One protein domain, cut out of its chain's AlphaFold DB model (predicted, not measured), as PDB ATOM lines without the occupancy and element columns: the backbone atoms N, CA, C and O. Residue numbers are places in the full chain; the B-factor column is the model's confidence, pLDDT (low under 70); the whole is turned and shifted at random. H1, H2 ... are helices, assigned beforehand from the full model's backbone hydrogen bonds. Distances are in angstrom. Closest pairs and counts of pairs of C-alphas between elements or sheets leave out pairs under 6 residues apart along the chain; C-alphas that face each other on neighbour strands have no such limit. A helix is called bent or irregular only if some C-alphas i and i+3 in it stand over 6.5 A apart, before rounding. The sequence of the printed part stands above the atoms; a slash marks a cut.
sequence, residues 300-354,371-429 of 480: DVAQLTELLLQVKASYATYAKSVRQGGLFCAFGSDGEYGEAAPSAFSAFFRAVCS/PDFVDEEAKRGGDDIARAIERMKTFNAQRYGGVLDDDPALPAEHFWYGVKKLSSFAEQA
ATOM      1  N   ASP A 300      19.053 -40.581  27.102       92.88
ATOM      2  CA  ASP A 300      19.113 -39.362  27.894       92.88
ATOM      3  C   ASP A 300      17.716 -38.809  28.227       92.88
ATOM      4  O   ASP A 300      16.791 -38.816  27.409       92.88
ATOM      5  N   VAL A 301      17.572 -38.283  29.445       92.88
ATOM      6  CA  VAL A 301      16.291 -37.760  29.942       92.88
ATOM      7  C   VAL A 301      15.872 -36.512  29.165       92.88
ATOM      8  O   VAL A 301      14.678 -36.326  28.926       92.88
ATOM      9  N   ALA A 302      16.817 -35.673  28.720       94.06
ATOM     10  CA  ALA A 302      16.472 -34.488  27.939       94.06
ATOM     11  C   ALA A 302      15.930 -34.875  26.556       94.06
ATOM     12  O   ALA A 302      14.961 -34.276  26.099       94.06
ATOM     13  N   GLN A 303      16.481 -35.919  25.927       94.62
ATOM     14  CA  GLN A 303      15.966 -36.444  24.656       94.62
ATOM     15  C   GLN A 303      14.561 -37.047  24.809       94.62
ATOM     16  O   GLN A 303      13.681 -36.757  23.999       94.62
ATOM     17  N   LEU A 304      14.310 -37.821  25.872       94.62
ATOM     18  CA  LEU A 304      12.967 -38.342  26.176       94.62
ATOM     19  C   LEU A 304      11.959 -37.220  26.436       94.62
ATOM     20  O   LEU A 304      10.821 -37.284  25.974       94.62
ATOM     21  N   THR A 305      12.384 -36.174  27.147       95.31
ATOM     22  CA  THR A 305      11.544 -35.006  27.436       95.31
ATOM     23  C   THR A 305      11.227 -34.228  26.160       95.31
ATOM     24  O   THR A 305      10.079 -33.847  25.944       95.31
ATOM     25  N   GLU A 306      12.212 -34.037  25.281       96.44
ATOM     26  CA  GLU A 306      12.012 -33.392  23.983       96.44
ATOM     27  C   GLU A 306      11.033 -34.189  23.109       96.44
ATOM     28  O   GLU A 306      10.097 -33.614  22.556       96.44
ATOM     29  N   LEU A 307      11.183 -35.515  23.028       96.00
ATOM     30  CA  LEU A 307      10.249 -36.358  22.279       96.00
ATOM     31  C   LEU A 307       8.836 -36.312  22.885       96.00
ATOM     32  O   LEU A 307       7.863 -36.177  22.144       96.00
ATOM     33  N   LEU A 308       8.705 -36.332  24.218       96.31
ATOM     34  CA  LEU A 308       7.423 -36.160  24.911       96.31
ATOM     35  C   LEU A 308       6.749 -34.827  24.556       96.31
ATOM     36  O   LEU A 308       5.539 -34.801  24.327       96.31
ATOM     37  N   LEU A 309       7.506 -33.727  24.473       96.50
ATOM     38  CA  LEU A 309       6.971 -32.430  24.045       96.50
ATOM     39  C   LEU A 309       6.435 -32.489  22.611       96.50
ATOM     40  O   LEU A 309       5.341 -31.985  22.348       96.50
ATOM     41  N   GLN A 310       7.153 -33.152  21.699       96.06
ATOM     42  CA  GLN A 310       6.688 -33.327  20.322       96.06
ATOM     43  C   GLN A 310       5.443 -34.225  20.231       96.06
ATOM     44  O   GLN A 310       4.536 -33.928  19.454       96.06
ATOM     45  N   VAL A 311       5.345 -35.277  21.048       95.75
ATOM     46  CA  VAL A 311       4.143 -36.127  21.129       95.75
ATOM     47  C   VAL A 311       2.949 -35.346  21.677       95.75
ATOM     48  O   VAL A 311       1.856 -35.446  21.126       95.75
ATOM     49  N   LYS A 312       3.140 -34.509  22.705       95.62
ATOM     50  CA  LYS A 312       2.082 -33.625  23.233       95.62
ATOM     51  C   LYS A 312       1.613 -32.602  22.191       95.62
ATOM     52  O   LYS A 312       0.418 -32.324  22.111       95.62
ATOM     53  N   ALA A 313       2.527 -32.070  21.379       93.88
ATOM     54  CA  ALA A 313       2.175 -31.190  20.265       93.88
ATOM     55  C   ALA A 313       1.358 -31.931  19.189       93.88
ATOM     56  O   ALA A 313       0.307 -31.437  18.780       93.88
ATOM     57  N   SER A 314       1.776 -33.143  18.811       92.94
ATOM     58  CA  SER A 314       1.039 -34.001  17.872       92.94
ATOM     59  C   SER A 314      -0.349 -34.387  18.407       92.94
ATOM     60  O   SER A 314      -1.341 -34.319  17.681       92.94
ATOM     61  N   TYR A 315      -0.462 -34.665  19.714       94.31
ATOM     62  CA  TYR A 315      -1.731 -34.980  20.377       94.31
ATOM     63  C   TYR A 315      -2.777 -33.871  20.214       94.31
ATOM     64  O   TYR A 315      -3.955 -34.162  20.014       94.31
ATOM     65  N   ALA A 316      -2.378 -32.596  20.263       92.31
ATOM     66  CA  ALA A 316      -3.315 -31.488  20.081       92.31
ATOM     67  C   ALA A 316      -3.969 -31.513  18.686       92.31
ATOM     68  O   ALA A 316      -5.175 -31.273  18.556       92.31
ATOM     69  N   THR A 317      -3.189 -31.849  17.655       90.81
ATOM     70  CA  THR A 317      -3.668 -31.999  16.275       90.81
ATOM     71  C   THR A 317      -4.506 -33.268  16.116       90.81
ATOM     72  O   THR A 317      -5.614 -33.199  15.581       90.81
ATOM     73  N   TYR A 318      -4.049 -34.396  16.663       91.38
ATOM     74  CA  TYR A 318      -4.791 -35.660  16.705       91.38
ATOM     75  C   TYR A 318      -6.169 -35.505  17.360       91.38
ATOM     76  O   TYR A 318      -7.193 -35.832  16.765       91.38
ATOM     77  N   ALA A 319      -6.225 -34.915  18.556       91.62
ATOM     78  CA  ALA A 319      -7.465 -34.714  19.294       91.62
ATOM     79  C   ALA A 319      -8.433 -33.776  18.562       91.62
ATOM     80  O   ALA A 319      -9.649 -33.873  18.737       91.62
ATOM     81  N   LYS A 320      -7.921 -32.851  17.743       89.81
ATOM     82  CA  LYS A 320      -8.753 -32.035  16.856       89.81
ATOM     83  C   LYS A 320      -9.297 -32.867  15.693       89.81
ATOM     84  O   LYS A 320     -10.492 -32.764  15.428       89.81
ATOM     85  N   SER A 321      -8.468 -33.709  15.071       87.94
ATOM     86  CA  SER A 321      -8.881 -34.604  13.983       87.94
ATOM     87  C   SER A 321      -9.971 -35.580  14.427       87.94
ATOM     88  O   SER A 321     -11.046 -35.607  13.837       87.94
ATOM     89  N   VAL A 322      -9.785 -36.271  15.556       88.06
ATOM     90  CA  VAL A 322     -10.774 -37.220  16.104       88.06
ATOM     91  C   VAL A 322     -12.094 -36.539  16.470       88.06
ATOM     92  O   VAL A 322     -13.164 -37.085  16.221       88.06
ATOM     93  N   ARG A 323     -12.066 -35.321  17.028       89.75
ATOM     94  CA  ARG A 323     -13.307 -34.586  17.340       89.75
ATOM     95  C   ARG A 323     -14.081 -34.160  16.094       89.75
ATOM     96  O   ARG A 323     -15.293 -33.993  16.178       89.75
ATOM     97  N   GLN A 324     -13.395 -33.930  14.976       84.50
ATOM     98  CA  GLN A 324     -14.018 -33.468  13.737       84.50
ATOM     99  C   GLN A 324     -14.434 -34.628  12.819       84.50
ATOM    100  O   GLN A 324     -15.502 -34.552  12.220       84.50
ATOM    101  N   GLY A 325     -13.617 -35.679  12.713       77.38
ATOM    102  CA  GLY A 325     -13.835 -36.837  11.835       77.38
ATOM    103  C   GLY A 325     -14.317 -38.110  12.542       77.38
ATOM    104  O   GLY A 325     -14.611 -39.106  11.888       77.38
ATOM    105  N   GLY A 326     -14.442 -38.094  13.871       82.50
ATOM    106  CA  GLY A 326     -14.879 -39.246  14.661       82.50
ATOM    107  C   GLY A 326     -13.814 -40.342  14.777       82.50
ATOM    108  O   GLY A 326     -12.625 -40.106  14.562       82.50
ATOM    109  N   LEU A 327     -14.245 -41.564  15.119       81.31
ATOM    110  CA  LEU A 327     -13.354 -42.725  15.291       81.31
ATOM    111  C   LEU A 327     -12.634 -43.145  14.001       81.31
ATOM    112  O   LEU A 327     -11.577 -43.760  14.081       81.31
ATOM    113  N   PHE A 328     -13.159 -42.761  12.836       73.19
ATOM    114  CA  PHE A 328     -12.504 -42.960  11.540       73.19
ATOM    115  C   PHE A 328     -11.109 -42.311  11.498       73.19
ATOM    116  O   PHE A 328     -10.165 -42.867  10.956       73.19
ATOM    117  N   CYS A 329     -10.943 -41.163  12.159       81.12
ATOM    118  CA  CYS A 329      -9.671 -40.441  12.229       81.12
ATOM    119  C   CYS A 329      -8.795 -40.857  13.421       81.12
ATOM    120  O   CYS A 329      -7.851 -40.142  13.752       81.12
ATOM    121  N   ALA A 330      -9.125 -41.936  14.143       82.44
ATOM    122  CA  ALA A 330      -8.483 -42.249  15.419       82.44
ATOM    123  C   ALA A 330      -7.282 -43.202  15.333       82.44
ATOM    124  O   ALA A 330      -6.450 -43.155  16.243       82.44
ATOM    125  N   PHE A 331      -7.185 -44.042  14.296       79.50
ATOM    126  CA  PHE A 331      -6.243 -45.174  14.260       79.50
ATOM    127  C   PHE A 331      -5.456 -45.338  12.945       79.50
ATOM    128  O   PHE A 331      -4.788 -46.353  12.779       79.50
ATOM    129  N   GLY A 332      -5.462 -44.335  12.059       70.19
ATOM    130  CA  GLY A 332      -4.742 -44.399  10.778       70.19
ATOM    131  C   GLY A 332      -5.533 -45.103   9.669       70.19
ATOM    132  O   GLY A 332      -6.670 -45.528   9.889       70.19
ATOM    133  N   SER A 333      -4.937 -45.193   8.480       59.41
ATOM    134  CA  SER A 333      -5.556 -45.766   7.271       59.41
ATOM    135  C   SER A 333      -5.796 -47.289   7.326       59.41
ATOM    136  O   SER A 333      -6.684 -47.776   6.631       59.41
ATOM    137  N   ASP A 334      -5.115 -48.012   8.224       52.19
ATOM    138  CA  ASP A 334      -5.280 -49.463   8.467       52.19
ATOM    139  C   ASP A 334      -6.370 -49.811   9.508       52.19
ATOM    140  O   ASP A 334      -6.488 -50.947   9.979       52.19
ATOM    141  N   GLY A 335      -7.164 -48.832   9.945       46.88
ATOM    142  CA  GLY A 335      -8.254 -49.071  10.886       46.88
ATOM    143  C   GLY A 335      -9.462 -49.728  10.211       46.88
ATOM    144  O   GLY A 335     -10.083 -49.121   9.348       46.88
ATOM    145  N   GLU A 336      -9.899 -50.896  10.697       49.34
ATOM    146  CA  GLU A 336     -11.185 -51.551  10.338       49.34
ATOM    147  C   GLU A 336     -12.416 -50.627  10.401       49.34
ATOM    148  O   GLU A 336     -13.483 -50.944   9.875       49.34
ATOM    149  N   TYR A 337     -12.305 -49.468  11.049       46.81
ATOM    150  CA  TYR A 337     -13.313 -48.422  10.985       46.81
ATOM    151  C   TYR A 337     -13.241 -47.705   9.633       46.81
ATOM    152  O   TYR A 337     -12.787 -46.571   9.551       46.81
ATOM    153  N   GLY A 338     -13.720 -48.371   8.581       38.97
ATOM    154  CA  GLY A 338     -13.740 -47.842   7.216       38.97
ATOM    155  C   GLY A 338     -14.092 -48.879   6.150       38.97
ATOM    156  O   GLY A 338     -14.753 -48.537   5.168       38.97
ATOM    157  N   GLU A 339     -13.758 -50.152   6.367       36.16
ATOM    158  CA  GLU A 339     -14.346 -51.234   5.584       36.16
ATOM    159  C   GLU A 339     -15.773 -51.459   6.077       36.16
ATOM    160  O   GLU A 339     -16.022 -51.800   7.234       36.16
ATOM    161  N   ALA A 340     -16.752 -51.239   5.199       33.53
ATOM    162  CA  ALA A 340     -18.066 -51.812   5.426       33.53
ATOM    163  C   ALA A 340     -17.846 -53.304   5.690       33.53
ATOM    164  O   ALA A 340     -17.299 -53.979   4.815       33.53
ATOM    165  N   ALA A 341     -18.246 -53.787   6.876       41.81
ATOM    166  CA  ALA A 341     -18.264 -55.212   7.187       41.81
ATOM    167  C   ALA A 341     -18.707 -55.959   5.921       41.81
ATOM    168  O   ALA A 341     -19.729 -55.549   5.342       41.81
ATOM    169  N   PRO A 342     -17.929 -56.946   5.431       39.34
ATOM    170  CA  PRO A 342     -18.174 -57.541   4.132       39.34
ATOM    171  C   PRO A 342     -19.647 -57.915   4.074       39.34
ATOM    172  O   PRO A 342     -20.156 -58.612   4.953       39.34
ATOM    173  N   SER A 343     -20.358 -57.380   3.079       44.22
ATOM    174  CA  SER A 343     -21.766 -57.708   2.879       44.22
ATOM    175  C   SER A 343     -21.942 -59.226   2.975       44.22
ATOM    176  O   SER A 343     -21.065 -59.983   2.546       44.22
ATOM    177  N   ALA A 344     -23.071 -59.695   3.505       45.22
ATOM    178  CA  ALA A 344     -23.340 -61.133   3.595       45.22
ATOM    179  C   ALA A 344     -23.133 -61.850   2.241       45.22
ATOM    180  O   ALA A 344     -22.764 -63.018   2.206       45.22
ATOM    181  N   PHE A 345     -23.292 -61.123   1.129       40.50
ATOM    182  CA  PHE A 345     -22.981 -61.592  -0.214       40.50
ATOM    183  C   PHE A 345     -21.477 -61.774  -0.481       40.50
ATOM    184  O   PHE A 345     -21.094 -62.797  -1.030       40.50
ATOM    185  N   SER A 346     -20.612 -60.839  -0.079       40.03
ATOM    186  CA  SER A 346     -19.151 -60.966  -0.230       40.03
ATOM    187  C   SER A 346     -18.545 -62.020   0.700       40.03
ATOM    188  O   SER A 346     -17.647 -62.740   0.276       40.03
ATOM    189  N   ALA A 347     -19.069 -62.176   1.921       48.00
ATOM    190  CA  ALA A 347     -18.670 -63.262   2.822       48.00
ATOM    191  C   ALA A 347     -19.083 -64.637   2.262       48.00
ATOM    192  O   ALA A 347     -18.290 -65.574   2.252       48.00
ATOM    193  N   PHE A 348     -20.297 -64.730   1.706       44.75
ATOM    194  CA  PHE A 348     -20.776 -65.925   1.009       44.75
ATOM    195  C   PHE A 348     -19.958 -66.235  -0.254       44.75
ATOM    196  O   PHE A 348     -19.607 -67.384  -0.482       44.75
ATOM    197  N   PHE A 349     -19.618 -65.229  -1.066       41.25
ATOM    198  CA  PHE A 349     -18.846 -65.429  -2.296       41.25
ATOM    199  C   PHE A 349     -17.406 -65.879  -2.005       41.25
ATOM    200  O   PHE A 349     -16.885 -66.720  -2.724       41.25
ATOM    201  N   ARG A 350     -16.789 -65.389  -0.918       46.44
ATOM    202  CA  ARG A 350     -15.476 -65.863  -0.446       46.44
ATOM    203  C   ARG A 350     -15.553 -67.320   0.020       46.44
ATOM    204  O   ARG A 350     -14.790 -68.139  -0.460       46.44
ATOM    205  N   ALA A 351     -16.563 -67.669   0.819       49.78
ATOM    206  CA  ALA A 351     -16.782 -69.042   1.288       49.78
ATOM    207  C   ALA A 351     -17.125 -70.052   0.171       49.78
ATOM    208  O   ALA A 351     -16.897 -71.245   0.328       49.78
ATOM    209  N   VAL A 352     -17.702 -69.593  -0.945       46.25
ATOM    210  CA  VAL A 352     -18.060 -70.445  -2.096       46.25
ATOM    211  C   VAL A 352     -16.919 -70.562  -3.114       46.25
ATOM    212  O   VAL A 352     -16.908 -71.506  -3.903       46.25
ATOM    213  N   CYS A 353     -15.979 -69.613  -3.123       41.97
ATOM    214  CA  CYS A 353     -14.868 -69.571  -4.076       41.97
ATOM    215  C   CYS A 353     -13.499 -69.923  -3.476       41.97
ATOM    216  O   CYS A 353     -12.553 -70.042  -4.251       41.97
ATOM    217  N   SER A 354     -13.382 -70.095  -2.156       36.88
ATOM    218  CA  SER A 354     -12.198 -70.690  -1.530       36.88
ATOM    219  C   SER A 354     -12.198 -72.207  -1.757       36.88
ATOM    220  O   SER A 354     -13.174 -72.887  -1.429       36.88
ATOM    221  N   PRO A 371       0.752 -50.081  14.718       70.31
ATOM    222  CA  PRO A 371       1.336 -50.309  13.396       70.31
ATOM    223  C   PRO A 371       2.602 -49.487  13.134       70.31
ATOM    224  O   PRO A 371       2.802 -48.407  13.699       70.31
ATOM    225  N   ASP A 372       3.472 -50.000  12.266       72.38
ATOM    226  CA  ASP A 372       4.593 -49.235  11.716       72.38
ATOM    227  C   ASP A 372       4.094 -48.349  10.572       72.38
ATOM    228  O   ASP A 372       4.213 -48.679   9.401       72.38
ATOM    229  N   PHE A 373       3.527 -47.195  10.929       62.34
ATOM    230  CA  PHE A 373       2.976 -46.219   9.976       62.34
ATOM    231  C   PHE A 373       4.017 -45.572   9.051       62.34
ATOM    232  O   PHE A 373       3.687 -44.783   8.170       62.34
ATOM    233  N   VAL A 374       5.300 -45.820   9.293       66.12
ATOM    234  CA  VAL A 374       6.401 -45.154   8.613       66.12
ATOM    235  C   VAL A 374       7.426 -46.205   8.227       66.12
ATOM    236  O   VAL A 374       7.895 -46.942   9.088       66.12
ATOM    237  N   ASP A 375       7.821 -46.228   6.951       64.44
ATOM    238  CA  ASP A 375       8.950 -47.040   6.497       64.44
ATOM    239  C   ASP A 375      10.249 -46.483   7.106       64.44
ATOM    240  O   ASP A 375      10.776 -45.419   6.737       64.44
ATOM    241  N   GLU A 376      10.711 -47.160   8.148       66.69
ATOM    242  CA  GLU A 376      11.969 -46.887   8.818       66.69
ATOM    243  C   GLU A 376      13.072 -47.580   8.024       66.69
ATOM    244  O   GLU A 376      13.170 -48.803   8.055       66.69
ATOM    245  N   GLU A 377      13.903 -46.803   7.310       55.31
ATOM    246  CA  GLU A 377      15.018 -47.318   6.501       55.31
ATOM    247  C   GLU A 377      15.713 -48.494   7.203       55.31
ATOM    248  O   GLU A 377      16.362 -48.322   8.238       55.31
ATOM    249  N   ALA A 378      15.550 -49.689   6.628       45.34
ATOM    250  CA  ALA A 378      15.881 -50.971   7.230       45.34
ATOM    251  C   ALA A 378      17.344 -51.067   7.704       45.34
ATOM    252  O   ALA A 378      18.236 -51.567   7.016       45.34
ATOM    253  N   LYS A 379      17.597 -50.642   8.943       41.69
ATOM    254  CA  LYS A 379      18.791 -50.974   9.722       41.69
ATOM    255  C   LYS A 379      18.355 -51.585  11.042       41.69
ATOM    256  O   LYS A 379      18.314 -50.902  12.047       41.69
ATOM    257  N   ARG A 380      18.039 -52.885  11.016       43.44
ATOM    258  CA  ARG A 380      18.137 -53.857  12.130       43.44
ATOM    259  C   ARG A 380      17.719 -53.381  13.547       43.44
ATOM    260  O   ARG A 380      18.267 -53.892  14.519       43.44
ATOM    261  N   GLY A 381      16.784 -52.432  13.664       53.38
ATOM    262  CA  GLY A 381      16.471 -51.745  14.927       53.38
ATOM    263  C   GLY A 381      15.626 -50.461  14.838       53.38
ATOM    264  O   GLY A 381      15.247 -49.947  15.885       53.38
ATOM    265  N   GLY A 382      15.294 -49.963  13.640       66.19
ATOM    266  CA  GLY A 382      14.388 -48.816  13.455       66.19
ATOM    267  C   GLY A 382      15.034 -47.432  13.642       66.19
ATOM    268  O   GLY A 382      16.257 -47.314  13.730       66.19
ATOM    269  N   ASP A 383      14.212 -46.376  13.670       76.19
ATOM    270  CA  ASP A 383      14.649 -44.990  13.931       76.19
ATOM    271  C   ASP A 383      15.248 -44.861  15.352       76.19
ATOM    272  O   ASP A 383      14.642 -45.318  16.322       76.19
ATOM    273  N   ASP A 384      16.406 -44.196  15.491       85.44
ATOM    274  CA  ASP A 384      16.965 -43.807  16.796       85.44
ATOM    275  C   ASP A 384      16.208 -42.611  17.414       85.44
ATOM    276  O   ASP A 384      15.382 -41.967  16.760       85.44
ATOM    277  N   ILE A 385      16.460 -42.290  18.692       89.88
ATOM    278  CA  ILE A 385      15.697 -41.233  19.382       89.88
ATOM    279  C   ILE A 385      15.876 -39.848  18.741       89.88
ATOM    280  O   ILE A 385      14.929 -39.064  18.708       89.88
ATOM    281  N   ALA A 386      17.058 -39.538  18.201       89.81
ATOM    282  CA  ALA A 386      17.311 -38.250  17.560       89.81
ATOM    283  C   ALA A 386      16.512 -38.127  16.255       89.81
ATOM    284  O   ALA A 386      15.825 -37.128  16.039       89.81
ATOM    285  N   ARG A 387      16.525 -39.183  15.437       90.19
ATOM    286  CA  ARG A 387      15.766 -39.286  14.191       90.19
ATOM    287  C   ARG A 387      14.261 -39.275  14.444       90.19
ATOM    288  O   ARG A 387      13.541 -38.568  13.741       90.19
ATOM    289  N   ALA A 388      13.786 -39.950  15.491       91.06
ATOM    290  CA  ALA A 388      12.383 -39.893  15.903       91.06
ATOM    291  C   ALA A 388      11.954 -38.468  16.303       91.06
ATOM    292  O   ALA A 388      10.878 -38.014  15.912       91.06
ATOM    293  N   ILE A 389      12.803 -37.723  17.026       93.12
ATOM    294  CA  ILE A 389      12.546 -36.314  17.373       93.12
ATOM    295  C   ILE A 389      12.481 -35.440  16.115       93.12
ATOM    296  O   ILE A 389      11.556 -34.637  15.977       93.12
ATOM    297  N   GLU A 390      13.441 -35.567  15.197       93.38
ATOM    298  CA  GLU A 390      13.468 -34.795  13.946       93.38
ATOM    299  C   GLU A 390      12.251 -35.084  13.063       93.38
ATOM    300  O   GLU A 390      11.623 -34.166  12.522       93.38
ATOM    301  N   ARG A 391      11.861 -36.356  12.969       91.06
ATOM    302  CA  ARG A 391      10.679 -36.771  12.222       91.06
ATOM    303  C   ARG A 391       9.404 -36.222  12.857       91.06
ATOM    304  O   ARG A 391       8.607 -35.603  12.159       91.06
ATOM    305  N   MET A 392       9.256 -36.322  14.179       93.88
ATOM    306  CA  MET A 392       8.119 -35.730  14.893       93.88
ATOM    307  C   MET A 392       8.048 -34.207  14.728       93.88
ATOM    308  O   MET A 392       6.959 -33.662  14.559       93.88
ATOM    309  N   LYS A 393       9.188 -33.503  14.707       93.06
ATOM    310  CA  LYS A 393       9.234 -32.063  14.389       93.06
ATOM    311  C   LYS A 393       8.735 -31.779  12.976       93.06
ATOM    312  O   LYS A 393       7.997 -30.819  12.775       93.06
ATOM    313  N   THR A 394       9.110 -32.622  12.019       92.00
ATOM    314  CA  THR A 394       8.654 -32.521  10.628       92.00
ATOM    315  C   THR A 394       7.147 -32.749  10.529       92.00
ATOM    316  O   THR A 394       6.456 -31.945   9.911       92.00
ATOM    317  N   PHE A 395       6.625 -33.776  11.205       90.25
ATOM    318  CA  PHE A 395       5.191 -34.059  11.289       90.25
ATOM    319  C   PHE A 395       4.412 -32.896  11.910       90.25
ATOM    320  O   PHE A 395       3.424 -32.439  11.346       90.25
ATOM    321  N   ASN A 396       4.899 -32.347  13.023       90.38
ATOM    322  CA  ASN A 396       4.260 -31.227  13.717       90.38
ATOM    323  C   ASN A 396       4.341 -29.896  12.949       90.38
ATOM    324  O   ASN A 396       3.545 -28.994  13.209       90.38
ATOM    325  N   ALA A 397       5.294 -29.747  12.024       89.00
ATOM    326  CA  ALA A 397       5.402 -28.570  11.163       89.00
ATOM    327  C   ALA A 397       4.377 -28.577  10.015       89.00
ATOM    328  O   ALA A 397       4.086 -27.518   9.450       89.00
ATOM    329  N   GLN A 398       3.822 -29.743   9.666       83.06
ATOM    330  CA  GLN A 398       2.781 -29.843   8.652       83.06
ATOM    331  C   GLN A 398       1.487 -29.205   9.161       83.06
ATOM    332  O   GLN A 398       1.031 -29.429  10.285       83.06
ATOM    333  N   ARG A 399       0.881 -28.362   8.324       77.25
ATOM    334  CA  ARG A 399      -0.354 -27.669   8.676       77.25
ATOM    335  C   ARG A 399      -1.536 -28.619   8.509       77.25
ATOM    336  O   ARG A 399      -1.816 -29.039   7.400       77.25
ATOM    337  N   TYR A 400      -2.287 -28.838   9.583       73.25
ATOM    338  CA  TYR A 400      -3.560 -29.558   9.518       73.25
ATOM    339  C   TYR A 400      -4.627 -28.746   8.759       73.25
ATOM    340  O   TYR A 400      -5.018 -27.661   9.218       73.25
ATOM    341  N   GLY A 401      -5.087 -29.253   7.610       67.19
ATOM    342  CA  GLY A 401      -6.100 -28.629   6.754       67.19
ATOM    343  C   GLY A 401      -7.548 -28.830   7.215       67.19
ATOM    344  O   GLY A 401      -8.411 -28.022   6.870       67.19
ATOM    345  N   GLY A 402      -7.813 -29.834   8.061       66.88
ATOM    346  CA  GLY A 402      -9.156 -30.220   8.523       66.88
ATOM    347  C   GLY A 402      -9.567 -31.608   8.017       66.88
ATOM    348  O   GLY A 402      -8.774 -32.298   7.400       66.88
ATOM    349  N   VAL A 403     -10.814 -32.027   8.246       60.91
ATOM    350  CA  VAL A 403     -11.336 -33.349   7.803       60.91
ATOM    351  C   VAL A 403     -11.444 -33.484   6.275       60.91
ATOM    352  O   VAL A 403     -11.639 -34.577   5.764       60.91
ATOM    353  N   LEU A 404     -11.322 -32.372   5.544       57.56
ATOM    354  CA  LEU A 404     -11.334 -32.331   4.078       57.56
ATOM    355  C   LEU A 404      -9.921 -32.333   3.469       57.56
ATOM    356  O   LEU A 404      -9.789 -32.025   2.287       57.56
ATOM    357  N   ASP A 405      -8.884 -32.586   4.273       65.75
ATOM    358  CA  ASP A 405      -7.542 -32.868   3.749       65.75
ATOM    359  C   ASP A 405      -7.556 -34.180   2.952       65.75
ATOM    360  O   ASP A 405      -8.400 -35.045   3.199       65.75
ATOM    361  N   ASP A 406      -6.609 -34.332   2.024       61.44
ATOM    362  CA  ASP A 406      -6.531 -35.514   1.150       61.44
ATOM    363  C   ASP A 406      -6.328 -36.819   1.948       61.44
ATOM    364  O   ASP A 406      -6.720 -37.892   1.491       61.44
ATOM    365  N   ASP A 407      -5.774 -36.713   3.162       69.94
ATOM    366  CA  ASP A 407      -5.625 -37.812   4.112       69.94
ATOM    367  C   ASP A 407      -6.050 -37.386   5.540       69.94
ATOM    368  O   ASP A 407      -5.269 -36.789   6.293       69.94
ATOM    369  N   PRO A 408      -7.300 -37.676   5.950       67.56
ATOM    370  CA  PRO A 408      -7.803 -37.336   7.281       67.56
ATOM    371  C   PRO A 408      -7.240 -38.239   8.399       67.56
ATOM    372  O   PRO A 408      -7.457 -37.943   9.582       67.56
ATOM    373  N   ALA A 409      -6.540 -39.324   8.050       73.94
ATOM    374  CA  ALA A 409      -5.959 -40.292   8.977       73.94
ATOM    375  C   ALA A 409      -4.492 -39.970   9.320       73.94
ATOM    376  O   ALA A 409      -4.044 -40.283  10.425       73.94
ATOM    377  N   LEU A 410      -3.792 -39.233   8.452       82.19
ATOM    378  CA  LEU A 410      -2.397 -38.806   8.620       82.19
ATOM    379  C   LEU A 410      -2.046 -38.214  10.009       82.19
ATOM    380  O   LEU A 410      -1.007 -38.568  10.575       82.19
ATOM    381  N   PRO A 411      -2.880 -37.361  10.653       85.94
ATOM    382  CA  PRO A 411      -2.586 -36.885  12.009       85.94
ATOM    383  C   PRO A 411      -2.559 -37.994  13.072       85.94
ATOM    384  O   PRO A 411      -1.850 -37.861  14.069       85.94
ATOM    385  N   ALA A 412      -3.339 -39.063  12.890       86.81
ATOM    386  CA  ALA A 412      -3.333 -40.217  13.785       86.81
ATOM    387  C   ALA A 412      -2.076 -41.060  13.600       86.81
ATOM    388  O   ALA A 412      -1.474 -41.462  14.592       86.81
ATOM    389  N   GLU A 413      -1.635 -41.254  12.362       87.25
ATOM    390  CA  GLU A 413      -0.417 -42.000  12.037       87.25
ATOM    391  C   GLU A 413       0.823 -41.336  12.652       87.25
ATOM    392  O   GLU A 413       1.593 -41.972  13.379       87.25
ATOM    393  N   HIS A 414       0.963 -40.016  12.481       90.38
ATOM    394  CA  HIS A 414       2.038 -39.239  13.106       90.38
ATOM    395  C   HIS A 414       2.004 -39.304  14.639       90.38
ATOM    396  O   HIS A 414       3.049 -39.389  15.293       90.38
ATOM    397  N   PHE A 415       0.810 -39.234  15.231       92.31
ATOM    398  CA  PHE A 415       0.643 -39.309  16.678       92.31
ATOM    399  C   PHE A 415       1.033 -40.686  17.225       92.31
ATOM    400  O   PHE A 415       1.834 -40.771  18.162       92.31
ATOM    401  N   TRP A 416       0.512 -41.759  16.631       90.44
ATOM    402  CA  TRP A 416       0.755 -43.122  17.089       90.44
ATOM    403  C   TRP A 416       2.197 -43.572  16.871       90.44
ATOM    404  O   TRP A 416       2.751 -44.219  17.761       90.44
ATOM    405  N   TYR A 417       2.848 -43.136  15.786       90.69
ATOM    406  CA  TYR A 417       4.299 -43.275  15.619       90.69
ATOM    407  C   TYR A 417       5.057 -42.669  16.812       90.69
ATOM    408  O   TYR A 417       5.874 -43.335  17.454       90.69
ATOM    409  N   GLY A 418       4.742 -41.417  17.163       92.00
ATOM    410  CA  GLY A 418       5.392 -40.715  18.267       92.00
ATOM    411  C   GLY A 418       5.179 -41.404  19.615       92.00
ATOM    412  O   GLY A 418       6.131 -41.562  20.379       92.00
ATOM    413  N   VAL A 419       3.953 -41.859  19.895       91.00
ATOM    414  CA  VAL A 419       3.629 -42.613  21.115       91.00
ATOM    415  C   VAL A 419       4.403 -43.929  21.172       91.00
ATOM    416  O   VAL A 419       5.029 -44.190  22.197       91.00
ATOM    417  N   LYS A 420       4.419 -44.710  20.083       90.50
ATOM    418  CA  LYS A 420       5.143 -45.989  19.984       90.50
ATOM    419  C   LYS A 420       6.630 -45.807  20.289       90.50
ATOM    420  O   LYS A 420       7.177 -46.492  21.159       90.50
ATOM    421  N   LYS A 421       7.275 -44.836  19.631       91.62
ATOM    422  CA  LYS A 421       8.698 -44.528  19.837       91.62
ATOM    423  C   LYS A 421       8.981 -44.040  21.245       91.62
ATOM    424  O   LYS A 421       9.861 -44.578  21.910       91.62
ATOM    425  N   LEU A 422       8.205 -43.075  21.730       93.38
ATOM    426  CA  LEU A 422       8.379 -42.536  23.072       93.38
ATOM    427  C   LEU A 422       8.252 -43.622  24.143       93.38
ATOM    428  O   LEU A 422       9.083 -43.677  25.044       93.38
ATOM    429  N   SER A 423       7.249 -44.496  24.043       89.31
ATOM    430  CA  SER A 423       7.077 -45.579  25.008       89.31
ATOM    431  C   SER A 423       8.198 -46.609  24.951       89.31
ATOM    432  O   SER A 423       8.679 -47.020  26.001       89.31
ATOM    433  N   SER A 424       8.649 -46.982  23.750       89.88
ATOM    434  CA  SER A 424       9.736 -47.947  23.576       89.88
ATOM    435  C   SER A 424      11.042 -47.413  24.175       89.88
ATOM    436  O   SER A 424      11.666 -48.082  24.999       89.88
ATOM    437  N   PHE A 425      11.399 -46.161  23.865       91.88
ATOM    438  CA  PHE A 425      12.579 -45.523  24.447       91.88
ATOM    439  C   PHE A 425      12.449 -45.292  25.953       91.88
ATOM    440  O   PHE A 425      13.447 -45.395  26.658       91.88
ATOM    441  N   ALA A 426      11.248 -44.999  26.465       88.38
ATOM    442  CA  ALA A 426      11.018 -44.849  27.900       88.38
ATOM    443  C   ALA A 426      11.151 -46.183  28.658       88.38
ATOM    444  O   ALA A 426      11.669 -46.191  29.770       88.38
ATOM    445  N   GLU A 427      10.723 -47.312  28.082       86.94
ATOM    446  CA  GLU A 427      10.933 -48.635  28.689       86.94
ATOM    447  C   GLU A 427      12.400 -49.077  28.641       86.94
ATOM    448  O   GLU A 427      12.890 -49.667  29.600       86.94
ATOM    449  N   GLN A 428      13.121 -48.735  27.572       88.38
ATOM    450  CA  GLN A 428      14.533 -49.094  27.377       88.38
ATOM    451  C   GLN A 428      15.514 -48.037  27.916       88.38
ATOM    452  O   GLN A 428      16.728 -48.164  27.752       88.38
ATOM    453  N   ALA A 429      15.010 -46.982  28.564       88.56
ATOM    454  CA  ALA A 429      15.820 -45.850  29.009       88.56
ATOM    455  C   ALA A 429      16.924 -46.267  29.988       88.56
ATOM    456  O   ALA A 429      18.020 -45.696  29.979       88.56
TER     457      ALA A 429
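What this domain is: This is residues 300 to 354 and 371 to 429 of the 480 residues of an uncharacterized protein of Senegalimassilia faecalis (UniProt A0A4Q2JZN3). Three helices, H1, H3 and H4, pack into a small bundle, and a short fourth helix, H2, lies far from it at the end of a long link, touching none of them. The arm formed by this link and H2 makes much of the length, and residues 343 to 349 stick out. The printed part has 114 residues, with four named helices in the order H1, H2, H3, H4 and no named strand; the class is all helix. It is loose, with a radius of gyration of the C-alphas of 17.4 A, and elongated, spanning 57 by 35 by 22 A.

How they stand to each other: Start with H1, residues 301 to 329, which is in a bundle, a group of helices that touch, with H3, residues 385 to 397, and H4, residues 410 to 427. Look near residue 323 for a kink of 91 degrees in H1; it is irregular there, with C-alphas 324 and 327 9.4 A apart. H1 touches H3 with residues 303 to 314 alone, the closest C-alphas being those of Leu 307 and Ile 389, 5.4 A apart; they run the same way at a steep tilt of 41 degrees. H1 touches H4, closest at the C-alphas of Tyr 318 and Pro 411, 5.3 A apart; they run opposite ways at a shallow tilt of 34.5 degrees, only just short of steep. H3 and H4 form a helical hairpin and touch, closest at the C-alphas of Phe 395 and His 414, 6.3 A apart, running opposite ways at a shallow tilt of 24 degrees. H2, residues 344 to 353, is apart from H1, H3 and H4. In H2, H3 and H4 every O i to N i+4 pair is within hydrogen-bond range; in H1, 21 of 25 are.

Where its parts are: Find C-alpha 301 at (16.291, -37.760, 29.942); from there H1 runs to Cys 329, 31.5 A from first to last C-alpha. H2 begins at C-alpha 344, at (-23.340, -61.133, 3.595), and ends at Cys 353, 14.2 A away. Past the cut, H3 runs 18.3 A from Ile 385 to Ala 397. H4 runs 26.0 A from Leu 410 to C-alpha 427 at (10.933, -48.635, 28.689).

The domain as a whole: The two C-alphas farthest apart are those of Ala 302 and Val 352, 58.2 A, while the first and last printed C-alphas, of Asp 300 and Ala 429, are 7.4 A apart. Residues 355 to 370 are not printed; across this cut, between H2 and H3, C-alphas 354 and 371 are 28.7 A apart. The links H1 to H2 and H3 to H4 are long, with 14 and 12 residues. The mean pLDDT of the printed part is 75.4; look for values under 70 at residues 333 to 354, 373 to 382 and 401 to 408.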